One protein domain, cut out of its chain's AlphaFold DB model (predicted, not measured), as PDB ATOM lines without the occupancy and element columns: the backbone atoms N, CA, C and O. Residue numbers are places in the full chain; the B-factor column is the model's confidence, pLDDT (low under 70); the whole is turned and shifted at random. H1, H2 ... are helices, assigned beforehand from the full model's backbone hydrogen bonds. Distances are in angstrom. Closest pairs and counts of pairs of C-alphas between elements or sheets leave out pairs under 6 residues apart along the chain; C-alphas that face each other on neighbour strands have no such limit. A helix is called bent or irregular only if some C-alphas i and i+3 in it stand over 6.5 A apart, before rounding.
ATOM      1  N   ALA A  56      31.050  54.037   1.781       68.31
ATOM      2  CA  ALA A  56      30.529  53.821   0.426       68.31
ATOM      3  C   ALA A  56      30.642  52.362  -0.054       68.31
ATOM      4  O   ALA A  56      29.884  51.924  -0.918       68.31
ATOM      5  N   PHE A  57      31.574  51.594   0.511       71.19
ATOM      6  CA  PHE A  57      31.848  50.226   0.092       71.19
ATOM      7  C   PHE A  57      32.058  49.335   1.312       71.19
ATOM      8  O   PHE A  57      33.074  49.414   2.003       71.19
ATOM      9  N   LYS A  58      31.098  48.439   1.551       76.88
ATOM     10  CA  LYS A  58      31.134  47.460   2.639       76.88
ATOM     11  C   LYS A  58      31.041  46.036   2.102       76.88
ATOM     12  O   LYS A  58      30.335  45.759   1.132       76.88
ATOM     13  N   ASN A  59      31.757  45.124   2.749       72.69
ATOM     14  CA  ASN A  59      31.587  43.686   2.548       72.69
ATOM     15  C   ASN A  59      30.365  43.156   3.311       72.69
ATOM     16  O   ASN A  59      29.821  43.839   4.172       72.69
ATOM     17  N   GLU A  60      29.988  41.900   3.058       71.25
ATOM     18  CA  GLU A  60      28.913  41.190   3.778       71.25
ATOM     19  C   GLU A  60      29.141  41.143   5.302       71.25
ATOM     20  O   GLU A  60      28.194  41.088   6.076       71.25
ATOM     21  N   MET A  61      30.401  41.251   5.744       70.44
ATOM     22  CA  MET A  61      30.800  41.328   7.157       70.44
ATOM     23  C   MET A  61      30.845  42.766   7.715       70.44
ATOM     24  O   MET A  61      31.331  42.985   8.820       70.44
ATOM     25  N   GLY A  62      30.403  43.770   6.950       73.69
ATOM     26  CA  GLY A  62      30.379  45.177   7.370       73.69
ATOM     27  C   GLY A  62      31.740  45.884   7.390       73.69
ATOM     28  O   GLY A  62      31.818  47.032   7.816       73.69
ATOM     29  N   HIS A  63      32.810  45.229   6.930       76.81
ATOM     30  CA  HIS A  63      34.140  45.833   6.811       76.81
ATOM     31  C   HIS A  63      34.237  46.734   5.577       76.81
ATOM     32  O   HIS A  63      33.766  46.355   4.500       76.81
ATOM     33  N   ASN A  64      34.914  47.874   5.727       77.31
ATOM     34  CA  ASN A  64      35.153  48.819   4.640       77.31
ATOM     35  C   ASN A  64      36.103  48.193   3.608       77.31
ATOM     36  O   ASN A  64      37.211  47.765   3.943       77.31
ATOM     37  N   ILE A  65      35.659  48.120   2.356       80.62
ATOM     38  CA  ILE A  65      36.423  47.601   1.220       80.62
ATOM     39  C   ILE A  65      36.713  48.748   0.255       80.62
ATOM     40  O   ILE A  65      35.891  49.637   0.095       80.62
ATOM     41  N   SER A  66      37.877  48.759  -0.391       83.31
ATOM     42  CA  SER A  66      38.133  49.762  -1.424       83.31
ATOM     43  C   SER A  66      37.318  49.445  -2.694       83.31
ATOM     44  O   SER A  66      37.095  48.260  -2.989       83.31
ATOM     45  N   PRO A  67      36.873  50.457  -3.461       83.12
ATOM     46  CA  PRO A  67      36.135  50.240  -4.709       83.12
ATOM     47  C   PRO A  67      36.883  49.323  -5.682       83.12
ATOM     48  O   PRO A  67      36.282  48.450  -6.304       83.12
ATOM     49  N   GLU A  68      38.208  49.430  -5.741       85.00
ATOM     50  CA  GLU A  68      39.073  48.619  -6.603       85.00
ATOM     51  C   GLU A  68      39.021  47.150  -6.203       85.00
ATOM     52  O   GLU A  68      38.967  46.269  -7.055       85.00
ATOM     53  N   ARG A  69      38.996  46.853  -4.899       84.50
ATOM     54  CA  ARG A  69      38.899  45.470  -4.426       84.50
ATOM     55  C   ARG A  69      37.511  44.886  -4.689       84.50
ATOM     56  O   ARG A  69      37.395  43.690  -4.975       84.50
ATOM     57  N   LYS A  70      36.463  45.713  -4.634       84.62
ATOM     58  CA  LYS A  70      35.112  45.289  -5.018       84.62
ATOM     59  C   LYS A  70      35.032  45.009  -6.522       84.62
ATOM     60  O   LYS A  70      34.543  43.944  -6.899       84.62
ATOM     61  N   ALA A  71      35.591  45.890  -7.352       87.19
ATOM     62  CA  ALA A  71      35.699  45.698  -8.797       87.19
ATOM     63  C   ALA A  71      36.521  44.447  -9.145       87.19
ATOM     64  O   ALA A  71      36.073  43.620  -9.933       87.19
ATOM     65  N   ALA A  72      37.660  44.225  -8.485       87.00
ATOM     66  CA  ALA A  72      38.480  43.028  -8.680       87.00
ATOM     67  C   ALA A  72      37.716  41.731  -8.364       87.00
ATOM     68  O   ALA A  72      37.857  40.733  -9.067       87.00
ATOM     69  N   THR A  73      36.864  41.746  -7.335       86.50
ATOM     70  CA  THR A  73      36.007  40.594  -7.009       86.50
ATOM     71  C   THR A  73      34.973  40.340  -8.111       86.50
ATOM     72  O   THR A  73      34.762  39.192  -8.503       86.50
ATOM     73  N   ALA A  74      34.367  41.400  -8.654       87.62
ATOM     74  CA  ALA A  74      33.436  41.295  -9.777       87.62
ATOM     75  C   ALA A  74      34.122  40.781 -11.055       87.62
ATOM     76  O   ALA A  74      33.590  39.892 -11.720       87.62
ATOM     77  N   LEU A  75      35.334  41.257 -11.355       88.69
ATOM     78  CA  LEU A  75      36.142  40.766 -12.475       88.69
ATOM     79  C   LEU A  75      36.526  39.290 -12.308       88.69
ATOM     80  O   LEU A  75      36.470  38.523 -13.264       88.69
ATOM     81  N   GLY A  76      36.832  38.846 -11.086       88.06
ATOM     82  CA  GLY A  76      37.066  37.427 -10.804       88.06
ATOM     83  C   GLY A  76      35.849  36.542 -11.113       88.06
ATOM     84  O   GLY A  76      35.995  35.435 -11.648       88.06
ATOM     85  N   ASN A  77      34.640  37.038 -10.835       89.31
ATOM     86  CA  ASN A  77      33.400  36.360 -11.216       89.31
ATOM     87  C   ASN A  77      33.212  36.355 -12.742       89.31
ATOM     88  O   ASN A  77      32.912  35.301 -13.307       89.31
ATOM     89  N   LEU A  78      33.473  37.482 -13.414       87.81
ATOM     90  CA  LEU A  78      33.425  37.596 -14.876       87.81
ATOM     91  C   LEU A  78      34.373  36.602 -15.564       87.81
ATOM     92  O   LEU A  78      33.960  35.895 -16.478       87.81
ATOM     93  N   PHE A  79      35.619  36.482 -15.105       88.69
ATOM     94  CA  PHE A  79      36.576  35.530 -15.680       88.69
ATOM     95  C   PHE A  79      36.161  34.080 -15.466       88.69
ATOM     96  O   PHE A  79      36.378  33.240 -16.336       88.69
ATOM     97  N   THR A  80      35.514  33.779 -14.341       87.81
ATOM     98  CA  THR A  80      34.977  32.437 -14.089       87.81
ATOM     99  C   THR A  80      33.815  32.125 -15.046       87.81
ATOM    100  O   THR A  80      33.775  31.034 -15.619       87.81
ATOM    101  N   MET A  81      32.924  33.091 -15.299       85.06
ATOM    102  CA  MET A  81      31.866  32.981 -16.316       85.06
ATOM    103  C   MET A  81      32.434  32.770 -17.721       85.06
ATOM    104  O   MET A  81      32.042  31.832 -18.417       85.06
ATOM    105  N   ALA A  82      33.380  33.621 -18.126       85.94
ATOM    106  CA  ALA A  82      33.999  33.572 -19.445       85.94
ATOM    107  C   ALA A  82      34.722  32.237 -19.677       85.94
ATOM    108  O   ALA A  82      34.487  31.575 -20.687       85.94
ATOM    109  N   ALA A  83      35.524  31.785 -18.707       85.81
ATOM    110  CA  ALA A  83      36.213  30.498 -18.769       85.81
ATOM    111  C   ALA A  83      35.234  29.324 -18.887       85.81
ATOM    112  O   ALA A  83      35.444  28.423 -19.698       85.81
ATOM    113  N   THR A  84      34.133  29.354 -18.130       84.00
ATOM    114  CA  THR A  84      33.088  28.326 -18.225       84.00
ATOM    115  C   THR A  84      32.485  28.287 -19.626       84.00
ATOM    116  O   THR A  84      32.303  27.210 -20.190       84.00
ATOM    117  N   ARG A  85      32.233  29.453 -20.234       83.12
ATOM    118  CA  ARG A  85      31.692  29.536 -21.595       83.12
ATOM    119  C   ARG A  85      32.652  28.983 -22.645       83.12
ATOM    120  O   ARG A  85      32.217  28.212 -23.495       83.12
ATOM    121  N   VAL A  86      33.935  29.335 -22.566       84.31
ATOM    122  CA  VAL A  86      34.975  28.813 -23.469       84.31
ATOM    123  C   VAL A  86      35.072  27.293 -23.358       84.31
ATOM    124  O   VAL A  86      35.159  26.598 -24.365       84.31
ATOM    125  N   ILE A  87      35.018  26.761 -22.141       82.81
ATOM    126  CA  ILE A  87      35.130  25.321 -21.905       82.81
ATOM    127  C   ILE A  87      33.905  24.568 -22.424       82.81
ATOM    128  O   ILE A  87      34.067  23.540 -23.082       82.81
ATOM    129  N   LEU A  88      32.694  25.093 -22.212       77.12
ATOM    130  CA  LEU A  88      31.485  24.536 -22.824       77.12
ATOM    131  C   LEU A  88      31.612  24.472 -24.352       77.12
ATOM    132  O   LEU A  88      31.265  23.450 -24.941       77.12
ATOM    133  N   ASP A  89      32.156  25.517 -24.980       77.75
ATOM    134  CA  ASP A  89      32.352  25.573 -26.433       77.75
ATOM    135  C   ASP A  89      33.422  24.581 -26.934       77.75
ATOM    136  O   ASP A  89      33.265  23.901 -27.950       77.75
ATOM    137  N   GLN A  90      34.498  24.388 -26.169       77.06
ATOM    138  CA  GLN A  90      35.494  23.351 -26.461       77.06
ATOM    139  C   GLN A  90      34.893  21.938 -26.383       77.06
ATOM    140  O   GLN A  90      35.231  21.056 -27.183       77.06
ATOM    141  N   PHE A  91      33.980  21.702 -25.440       68.19
ATOM    142  CA  PHE A  91      33.310  20.414 -25.297       68.19
ATOM    143  C   PHE A  91      32.198  20.190 -26.339       68.19
ATOM    144  O   PHE A  91      31.980  19.043 -26.739       68.19
ATOM    145  N   THR A  92      31.530  21.236 -26.844       63.44
ATOM    146  CA  THR A  92      30.588  21.126 -27.980       63.44
ATOM    147  C   THR A  92      31.328  20.908 -29.303       63.44
ATOM    148  O   THR A  92      30.934  20.040 -30.086       63.44
ATOM    149  N   GLY A  93      32.447  21.605 -29.532       58.78
ATOM    150  CA  GLY A  93      33.213  21.541 -30.784       58.78
ATOM    151  C   GLY A  93      34.010  20.247 -31.006       58.78
ATOM    152  O   GLY A  93      34.254  19.841 -32.146       58.78
ATOM    153  N   THR A  94      34.400  19.540 -29.941       52.72
ATOM    154  CA  THR A  94      35.211  18.305 -30.036       52.72
ATOM    155  C   THR A  94      34.411  17.047 -30.378       52.72
ATOM    156  O   THR A  94      35.003  16.040 -30.776       52.72
ATOM    157  N   ARG A  95      33.072  17.098 -30.332       51.03
ATOM    158  CA  ARG A  95      32.210  15.947 -30.661       51.03
ATOM    159  C   ARG A  95      32.303  15.499 -32.121       51.03
ATOM    160  O   ARG A  95      32.009  14.345 -32.406       51.03
ATOM    161  N   HIS A  96      32.764  16.359 -33.032       48.22
ATOM    162  CA  HIS A  96      32.808  16.054 -34.472       48.22
ATOM    163  C   HIS A  96      34.223  15.932 -35.053       48.22
ATOM    164  O   HIS A  96      34.372  15.541 -36.208       48.22
ATOM    165  N   ARG A  97      35.271  16.261 -34.283       48.91
ATOM    166  CA  ARG A  97      36.638  16.400 -34.821       48.91
ATOM    167  C   ARG A  97      37.610  15.298 -34.409       48.91
ATOM    168  O   ARG A  97      38.750  15.297 -34.865       48.91
ATOM    169  N   SER A  98      37.181  14.337 -33.593       43.22
ATOM    170  CA  SER A  98      37.987  13.145 -33.334       43.22
ATOM    171  C   SER A  98      37.949  12.214 -34.554       43.22
ATOM    172  O   SER A  98      36.864  11.738 -34.908       43.22
ATOM    173  N   PRO A  99      39.101  11.846 -35.152       50.47
ATOM    174  CA  PRO A  99      39.184  10.799 -36.173       50.47
ATOM    175  C   PRO A  99      38.718   9.417 -35.677       50.47
ATOM    176  O   PRO A  99      38.779   8.435 -36.407       50.47
ATOM    177  N   VAL A 100      38.301   9.300 -34.418       44.88
ATOM    178  CA  VAL A 100      37.794   8.070 -33.806       44.88
ATOM    179  C   VAL A 100      36.264   8.091 -33.698       44.88
ATOM    180  O   VAL A 100      35.650   7.035 -33.565       44.88
ATOM    181  N   TYR A 101      35.616   9.257 -33.826       48.09
ATOM    182  CA  TYR A 101      34.164   9.401 -33.660       48.09
ATOM    183  C   TYR A 101      33.375   8.532 -34.651       48.09
ATOM    184  O   TYR A 101      32.500   7.768 -34.246       48.09
ATOM    185  N   TYR A 102      33.759   8.524 -35.932       49.66
ATOM    186  CA  TYR A 102      33.125   7.661 -36.937       49.66
ATOM    187  C   TYR A 102      33.357   6.163 -36.682       49.66
ATOM    188  O   TYR A 102      32.522   5.341 -37.055       49.66
ATOM    189  N   LYS A 103      34.458   5.787 -36.016       44.91
ATOM    190  CA  LYS A 103      34.734   4.388 -35.650       44.91
ATOM    191  C   LYS A 103      33.889   3.936 -34.461       44.91
ATOM    192  O   LYS A 103      33.454   2.793 -34.446       44.91
ATOM    193  N   MET A 104      33.607   4.827 -33.513       48.75
ATOM    194  CA  MET A 104      32.774   4.516 -32.346       48.75
ATOM    195  C   MET A 104      31.283   4.500 -32.688       48.75
ATOM    196  O   MET A 104      30.576   3.593 -32.265       48.75
ATOM    197  N   VAL A 105      30.813   5.408 -33.549       52.00
ATOM    198  CA  VAL A 105      29.429   5.368 -34.060       52.00
ATOM    199  C   VAL A 105      29.174   4.090 -34.877       52.00
ATOM    200  O   VAL A 105      28.100   3.502 -34.774       52.00
ATOM    201  N   ARG A 106      30.181   3.605 -35.621       42.31
ATOM    202  CA  ARG A 106      30.133   2.327 -36.358       42.31
ATOM    203  C   ARG A 106      30.330   1.085 -35.476       42.31
ATOM    204  O   ARG A 106      29.991  -0.008 -35.897       42.31
ATOM    205  N   ALA A 107      30.894   1.226 -34.280       49.44
ATOM    206  CA  ALA A 107      30.972   0.128 -33.317       49.44
ATOM    207  C   ALA A 107      29.654  -0.037 -32.539       49.44
ATOM    208  O   ALA A 107      29.310  -1.146 -32.145       49.44
ATOM    209  N   VAL A 108      28.910   1.059 -32.345       49.16
ATOM    210  CA  VAL A 108      27.619   1.077 -31.635       49.16
ATOM    211  C   VAL A 108      26.444   0.728 -32.557       49.16
ATOM    212  O   VAL A 108      25.518   0.039 -32.135       49.16
ATOM    213  N   ARG A 109      26.467   1.146 -33.830       46.59
ATOM    214  CA  ARG A 109      25.570   0.599 -34.861       46.59
ATOM    215  C   ARG A 109      26.257  -0.599 -35.501       46.59
ATOM    216  O   ARG A 109      27.239  -0.404 -36.205       46.59
ATOM    217  N   GLY A 110      25.747  -1.801 -35.239       45.16
ATOM    218  CA  GLY A 110      26.263  -3.065 -35.776       45.16
ATOM    219  C   GLY A 110      26.506  -3.070 -37.298       45.16
ATOM    220  O   GLY A 110      26.098  -2.148 -38.003       45.16
ATOM    221  N   SER A 145      30.552  14.100 -20.500       53.03
ATOM    222  CA  SER A 145      29.129  14.396 -20.698       53.03
ATOM    223  C   SER A 145      28.866  15.905 -20.597       53.03
ATOM    224  O   SER A 145      29.038  16.504 -19.544       53.03
ATOM    225  N   LEU A 146      28.428  16.533 -21.696       53.88
ATOM    226  CA  LEU A 146      27.998  17.945 -21.724       53.88
ATOM    227  C   LEU A 146      26.668  18.181 -20.997       53.88
ATOM    228  O   LEU A 146      26.425  19.296 -20.549       53.88
ATOM    229  N   ALA A 147      25.798  17.165 -20.938       54.75
ATOM    230  CA  ALA A 147      24.438  17.319 -20.423       54.75
ATOM    231  C   ALA A 147      24.461  17.694 -18.936       54.75
ATOM    232  O   ALA A 147      23.946  18.738 -18.557       54.75
ATOM    233  N   THR A 148      25.224  16.946 -18.137       58.03
ATOM    234  CA  THR A 148      25.354  17.169 -16.689       58.03
ATOM    235  C   THR A 148      25.930  18.542 -16.342       58.03
ATOM    236  O   THR A 148      25.628  19.103 -15.297       58.03
ATOM    237  N   GLN A 149      26.745  19.116 -17.227       57.91
ATOM    238  CA  GLN A 149      27.405  20.396 -17.001       57.91
ATOM    239  C   GLN A 149      26.504  21.601 -17.291       57.91
ATOM    240  O   GLN A 149      26.555  22.594 -16.566       57.91
ATOM    241  N   VAL A 150      25.677  21.518 -18.337       59.94
ATOM    242  CA  VAL A 150      24.667  22.544 -18.647       59.94
ATOM    243  C   VAL A 150      23.523  22.486 -17.634       59.94
ATOM    244  O   VAL A 150      23.085  23.538 -17.167       59.94
ATOM    245  N   ASP A 151      23.124  21.284 -17.215       60.59
ATOM    246  CA  ASP A 151      22.121  21.084 -16.165       60.59
ATOM    247  C   ASP A 151      22.608  21.695 -14.836       60.59
ATOM    248  O   ASP A 151      21.919  22.531 -14.249       60.59
ATOM    249  N   PHE A 152      23.862  21.443 -14.441       59.19
ATOM    250  CA  PHE A 152      24.456  22.030 -13.230       59.19
ATOM    251  C   PHE A 152      24.546  23.568 -13.261       59.19
ATOM    252  O   PHE A 152      24.397  24.233 -12.231       59.19
ATOM    253  N   LEU A 153      24.778  24.158 -14.438       63.31
ATOM    254  CA  LEU A 153      24.771  25.613 -14.631       63.31
ATOM    255  C   LEU A 153      23.373  26.221 -14.528       63.31
ATOM    256  O   LEU A 153      23.238  27.351 -14.056       63.31
ATOM    257  N   SER A 154      22.351  25.485 -14.966       61.34
ATOM    258  CA  SER A 154      20.955  25.910 -14.843       61.34
ATOM    259  C   SER A 154      20.468  25.866 -13.391       61.34
ATOM    260  O   SER A 154      19.741  26.757 -12.955       61.34
ATOM    261  N   GLU A 155      20.944  24.892 -12.613       61.97
ATOM    262  CA  GLU A 155      20.582  24.705 -11.205       61.97
ATOM    263  C   GLU A 155      21.351  25.636 -10.255       61.97
ATOM    264  O   GLU A 155      20.827  26.042  -9.215       61.97
ATOM    265  N   ASN A 156      22.588  26.017 -10.600       62.03
ATOM    266  CA  ASN A 156      23.429  26.891  -9.784       62.03
ATOM    267  C   ASN A 156      23.868  28.134 -10.576       62.03
ATOM    268  O   ASN A 156      24.929  28.108 -11.211       62.03
ATOM    269  N   PRO A 157      23.123  29.258 -10.497       66.56
ATOM    270  CA  PRO A 157      23.525  30.483 -11.168       66.56
ATOM    271  C   PRO A 157      24.858  30.984 -10.602       66.56
ATOM    272  O   PRO A 157      25.033  31.159  -9.393       66.56
ATOM    273  N   LEU A 158      25.796  31.243 -11.507       65.94
ATOM    274  CA  LEU A 158      27.150  31.735 -11.256       65.94
ATOM    275  C   LEU A 158      27.151  33.194 -10.748       65.94
ATOM    276  O   LEU A 158      27.601  34.116 -11.422       65.94
ATOM    277  N   ARG A 159      26.627  33.427  -9.539       68.88
ATOM    278  CA  ARG A 159      26.716  34.731  -8.853       68.88
ATOM    279  C   ARG A 159      28.058  34.912  -8.142       68.88
ATOM    280  O   ARG A 159      28.645  35.985  -8.219       68.88
ATOM    281  N   ASN A 160      28.553  33.847  -7.508       77.75
ATOM    282  CA  ASN A 160      29.840  33.799  -6.816       77.75
ATOM    283  C   ASN A 160      30.719  32.706  -7.434       77.75
ATOM    284  O   ASN A 160      30.525  31.518  -7.170       77.75
ATOM    285  N   GLY A 161      31.707  33.094  -8.247       75.56
ATOM    286  CA  GLY A 161      32.510  32.150  -9.032       75.56
ATOM    287  C   GLY A 161      33.316  31.171  -8.172       75.56
ATOM    288  O   GLY A 161      33.396  29.985  -8.485       75.56
ATOM    289  N   ASN A 162      33.869  31.634  -7.047       82.25
ATOM    290  CA  ASN A 162      34.674  30.785  -6.162       82.25
ATOM    291  C   ASN A 162      33.834  29.771  -5.373       82.25
ATOM    292  O   ASN A 162      34.247  28.625  -5.219       82.25
ATOM    293  N   GLU A 163      32.652  30.166  -4.896       82.94
ATOM    294  CA  GLU A 163      31.742  29.251  -4.196       82.94
ATOM    295  C   GLU A 163      31.178  28.200  -5.148       82.94
ATOM    296  O   GLU A 163      31.087  27.025  -4.795       82.94
ATOM    297  N   TRP A 164      30.849  28.613  -6.373       83.31
ATOM    298  CA  TRP A 164      30.378  27.715  -7.416       83.31
ATOM    299  C   TRP A 164      31.444  26.686  -7.809       83.31
ATOM    300  O   TRP A 164      31.156  25.493  -7.833       83.31
ATOM    301  N   LEU A 165      32.700  27.106  -8.002       83.44
ATOM    302  CA  LEU A 165      33.808  26.178  -8.254       83.44
ATOM    303  C   LEU A 165      34.047  25.225  -7.079       83.44
ATOM    304  O   LEU A 165      34.313  24.045  -7.287       83.44
ATOM    305  N   ALA A 166      33.933  25.713  -5.842       84.25
ATOM    306  CA  ALA A 166      34.066  24.868  -4.661       84.25
ATOM    307  C   ALA A 166      32.953  23.812  -4.574       84.25
ATOM    308  O   ALA A 166      33.214  22.705  -4.112       84.25
ATOM    309  N   LYS A 167      31.729  24.128  -5.017       83.38
ATOM    310  CA  LYS A 167      30.647  23.142  -5.165       83.38
ATOM    311  C   LYS A 167      30.961  22.152  -6.289       83.38
ATOM    312  O   LYS A 167      30.944  20.954  -6.043       83.38
ATOM    313  N   LEU A 168      31.376  22.642  -7.455       79.88
ATOM    314  CA  LEU A 168      31.717  21.814  -8.618       79.88
ATOM    315  C   LEU A 168      32.857  20.816  -8.332       79.88
ATOM    316  O   LEU A 168      32.836  19.689  -8.814       79.88
ATOM    317  N   MET A 169      33.841  21.195  -7.511       79.69
ATOM    318  CA  MET A 169      34.920  20.296  -7.073       79.69
ATOM    319  C   MET A 169      34.478  19.251  -6.036       79.69
ATOM    320  O   MET A 169      35.171  18.249  -5.860       79.69
ATOM    321  N   ARG A 170      33.371  19.488  -5.323       83.12
ATOM    322  CA  ARG A 170      32.826  18.573  -4.305       83.12
ATOM    323  C   ARG A 170      31.888  17.521  -4.892       83.12
ATOM    324  O   ARG A 170      31.637  16.531  -4.211       83.12
ATOM    325  N   GLU A 171      31.404  17.713  -6.116       76.00
ATOM    326  CA  GLU A 171      30.534  16.744  -6.782       76.00
ATOM    327  C   GLU A 171      31.231  15.381  -6.969       76.00
ATOM    328  O   GLU A 171      32.447  15.330  -7.218       76.00
ATOM    329  N   PRO A 172      30.495  14.257  -6.844       72.69
ATOM    330  CA  PRO A 172      31.047  12.906  -6.940       72.69
ATOM    331  C   PRO A 172      31.467  12.540  -8.371       72.69
ATOM    332  O   PRO A 172      32.343  11.683  -8.544       72.69
ATOM    333  N   ASP A 173      30.959  13.248  -9.377       74.00
ATOM    334  CA  ASP A 173      31.309  13.039 -10.777       74.00
ATOM    335  C   ASP A 173      32.749  13.472 -11.070       74.00
ATOM    336  O   ASP A 173      33.146  14.626 -10.887       74.00
ATOM    337  N   ASN A 174      33.556  12.529 -11.567       76.00
ATOM    338  CA  ASN A 174      34.942  12.799 -11.956       76.00
ATOM    339  C   ASN A 174      35.019  13.871 -13.055       76.00
ATOM    340  O   ASN A 174      35.858  14.768 -12.986       76.00
ATOM    341  N   ASP A 175      34.080  13.829 -13.998       73.00
ATOM    342  CA  ASP A 175      34.024  14.741 -15.134       73.00
ATOM    343  C   ASP A 175      33.775  16.203 -14.711       73.00
ATOM    344  O   ASP A 175      34.384  17.146 -15.231       73.00
ATOM    345  N   LEU A 176      32.924  16.422 -13.708       75.44
ATOM    346  CA  LEU A 176      32.680  17.763 -13.179       75.44
ATOM    347  C   LEU A 176      33.926  18.309 -12.470       75.44
ATOM    348  O   LEU A 176      34.295  19.466 -12.683       75.44
ATOM    349  N   ARG A 177      34.657  17.462 -11.732       79.00
ATOM    350  CA  ARG A 177      35.909  17.854 -11.061       79.00
ATOM    351  C   ARG A 177      37.042  18.174 -12.033       79.00
ATOM    352  O   ARG A 177      37.741  19.169 -11.845       79.00
ATOM    353  N   ILE A 178      37.227  17.371 -13.083       78.94
ATOM    354  CA  ILE A 178      38.235  17.664 -14.114       78.94
ATOM    355  C   ILE A 178      37.867  18.939 -14.875       78.94
ATOM    356  O   ILE A 178      38.744  19.747 -15.186       78.94
ATOM    357  N   THR A 179      36.577  19.178 -15.117       80.06
ATOM    358  CA  THR A 179      36.148  20.451 -15.697       80.06
ATOM    359  C   THR A 179      36.419  21.618 -14.749       80.06
ATOM    360  O   THR A 179      36.936  22.637 -15.193       80.06
ATOM    361  N   ALA A 180      36.166  21.474 -13.446       83.31
ATOM    362  CA  ALA A 180      36.493  22.508 -12.463       83.31
ATOM    363  C   ALA A 180      37.982  22.886 -12.502       83.31
ATOM    364  O   ALA A 180      38.313  24.072 -12.537       83.31
ATOM    365  N   MET A 181      38.874  21.893 -12.578       84.00
ATOM    366  CA  MET A 181      40.316  22.119 -12.740       84.00
ATOM    367  C   MET A 181      40.635  22.894 -14.021       84.00
ATOM    368  O   MET A 181      41.343  23.900 -13.970       84.00
ATOM    369  N   ARG A 182      40.037  22.504 -15.151       83.62
ATOM    370  CA  ARG A 182      40.191  23.232 -16.420       83.62
ATOM    371  C   ARG A 182      39.686  24.667 -16.339       83.62
ATOM    372  O   ARG A 182      40.324  25.556 -16.894       83.62
ATOM    373  N   ILE A 183      38.569  24.916 -15.653       85.94
ATOM    374  CA  ILE A 183      38.029  26.270 -15.460       85.94
ATOM    375  C   ILE A 183      39.008  27.113 -14.638       85.94
ATOM    376  O   ILE A 183      39.245  28.270 -14.981       85.94
ATOM    377  N   ILE A 184      39.619  26.542 -13.594       88.75
ATOM    378  CA  ILE A 184      40.623  27.229 -12.767       88.75
ATOM    379  C   ILE A 184      41.870  27.591 -13.583       88.75
ATOM    380  O   ILE A 184      42.370  28.710 -13.457       88.75
ATOM    381  N   GLU A 185      42.354  26.682 -14.425       87.75
ATOM    382  CA  GLU A 185      43.490  26.940 -15.319       87.75
ATOM    383  C   GLU A 185      43.139  27.996 -16.370       87.75
ATOM    384  O   GLU A 185      43.852  28.985 -16.533       87.75
ATOM    385  N   THR A 186      41.990  27.841 -17.028       86.94
ATOM    386  CA  THR A 186      41.550  28.727 -18.113       86.94
ATOM    387  C   THR A 186      41.326  30.148 -17.618       86.94
ATOM    388  O   THR A 186      41.794  31.088 -18.251       86.94
ATOM    389  N   ARG A 187      40.676  30.342 -16.460       88.44
ATOM    390  CA  ARG A 187      40.462  31.696 -15.917       88.44
ATOM    391  C   ARG A 187      41.767  32.380 -15.505       88.44
ATOM    392  O   ARG A 187      41.836  33.604 -15.541       88.44
ATOM    393  N   ARG A 188      42.794  31.611 -15.117       87.75
ATOM    394  CA  ARG A 188      44.126  32.150 -14.813       87.75
ATOM    395  C   ARG A 188      44.812  32.631 -16.087       87.75
ATOM    396  O   ARG A 188      45.253  33.772 -16.127       87.75
ATOM    397  N   VAL A 189      44.837  31.795 -17.124       88.75
ATOM    398  CA  VAL A 189      45.399  32.164 -18.435       88.75
ATOM    399  C   VAL A 189      44.664  33.375 -19.009       88.75
ATOM    400  O   VAL A 189      45.297  34.316 -19.466       88.75
ATOM    401  N   PHE A 190      43.335  33.410 -18.891       84.44
ATOM    402  CA  PHE A 190      42.532  34.527 -19.380       84.44
ATOM    403  C   PHE A 190      42.906  35.859 -18.717       84.44
ATOM    404  O   PHE A 190      43.031  36.869 -19.401       84.44
ATOM    405  N   ALA A 191      43.137  35.859 -17.401       85.12
ATOM    406  CA  ALA A 191      43.538  37.057 -16.667       85.12
ATOM    407  C   ALA A 191      44.988  37.502 -16.952       85.12
ATOM    408  O   ALA A 191      45.291  38.686 -16.811       85.12
ATOM    409  N   GLU A 192      45.876  36.569 -17.314       84.44
ATOM    410  CA  GLU A 192      47.305  36.831 -17.536       84.44
ATOM    411  C   GLU A 192      47.636  37.206 -18.993       84.44
ATOM    412  O   GLU A 192      48.437  38.117 -19.200       84.44
ATOM    413  N   SER A 193      47.059  36.527 -19.995       81.38
ATOM    414  CA  SER A 193      47.456  36.684 -21.408       81.38
ATOM    415  C   SER A 193      46.406  37.337 -22.303       81.38
ATOM    416  O   SER A 193      46.765  38.113 -23.184       81.38
ATOM    417  N   GLU A 194      45.123  37.033 -22.101       84.25
ATOM    418  CA  GLU A 194      44.068  37.412 -23.057       84.25
ATOM    419  C   GLU A 194      43.357  38.715 -22.685       84.25
ATOM    420  O   GLU A 194      42.802  39.402 -23.546       84.25
ATOM    421  N   PHE A 195      43.336  39.065 -21.398       86.75
ATOM    422  CA  PHE A 195      42.583  40.221 -20.941       86.75
ATOM    423  C   PHE A 195      43.347  41.529 -21.166       86.75
ATOM    424  O   PHE A 195      44.337  41.830 -20.497       86.75
ATOM    425  N   ASN A 196      42.845  42.347 -22.091       89.25
ATOM    426  CA  ASN A 196      43.410  43.659 -22.370       89.25
ATOM    427  C   ASN A 196      42.873  44.720 -21.391       89.25
ATOM    428  O   ASN A 196      41.818  45.326 -21.599       89.25
TER     429      ASN A 196
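This is residues 56 to 110 and 145 to 196 of the 250 residues of an uncharacterized protein of Micromonas commoda (strain RCC299 / NOUM17 / CCMP2709) (UniProt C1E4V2). One long helix, H1, is the spine of this model, and the helical hairpin of H4 and H5 packs on it, with H5 crossing H1 at a steep angle. At one end of H1, residues 93 to 110, of which 93 to 96 belong to H1 and 101 to 108 to H2, stick out as an arm; the short H3 comes before the hairpin along the chain. The printed part has 107 residues, with five named helices in the order H1 H2 H3 H4 H5 and no named strand: all helix. It is loose, with a radius of gyration of the C-alphas of 18.0 A, and spans 67 by 32 by 18 A, the arm adding to the length.

Begin at Ala 56 and pass residues 56 to 66 to find C-alpha 67 at (36.135, 50.240, -4.709). From there H1, residues 67 to 96, runs 45.4 A to C-alpha 96 at (32.808, 16.054, -34.472); it is only just irregular, with C-alphas 93 and 96 lying 6.6 A apart. H2 follows at residues 101 to 108. After the cut come H3, residues 146 to 155, 14.5 A long, and H4, residues 161 to 170, 14.4 A long. H5, residues 174 to 194, runs 28.5 A and ends at C-alpha 194 at (44.068, 37.412, -23.057).

Start from H1, the hub, which touches H3, H4 and H5. With residues 79 to 87 alone it touches H5 at a steep tilt of 59 degrees, opposite ways; their closest C-alphas, those of Ala 83 and Arg 187, are 5.3 A apart. With residues 76 to 81 alone it touches H4 at a steep tilt of 49 degrees, the same way, closest at the C-alphas of Asn 77 and Gly 161, 4.8 A. H4 and H5 form a hairpin at a shallow tilt of 29 degrees, closest at the C-alphas of Met 169 and Arg 177, 4.8 A. H1 and H3 only just touch, with 3 pairs of C-alphas within 8 A, the closest those of Phe 91 and Leu 146, 6.9 A. H2 is apart from H3, H4 and H5. In H2, H3, H4 and H5 every O i to N i+4 pair is within hydrogen-bond range; in H1, 24 of 26 are.

Look at Ala 56 and Gly 110 for the two C-alphas farthest apart, 67.6 A. Residues 111 to 144 are not printed, and C-alphas 110 and 145 are 23.2 A apart across this cut. The links H1 to H2, H3 to H4 and H4 to H5 are tight. The mean pLDDT of the printed part is 73.0; residue 56, residues 91 to 110 and residues 145 to 159 are under 70.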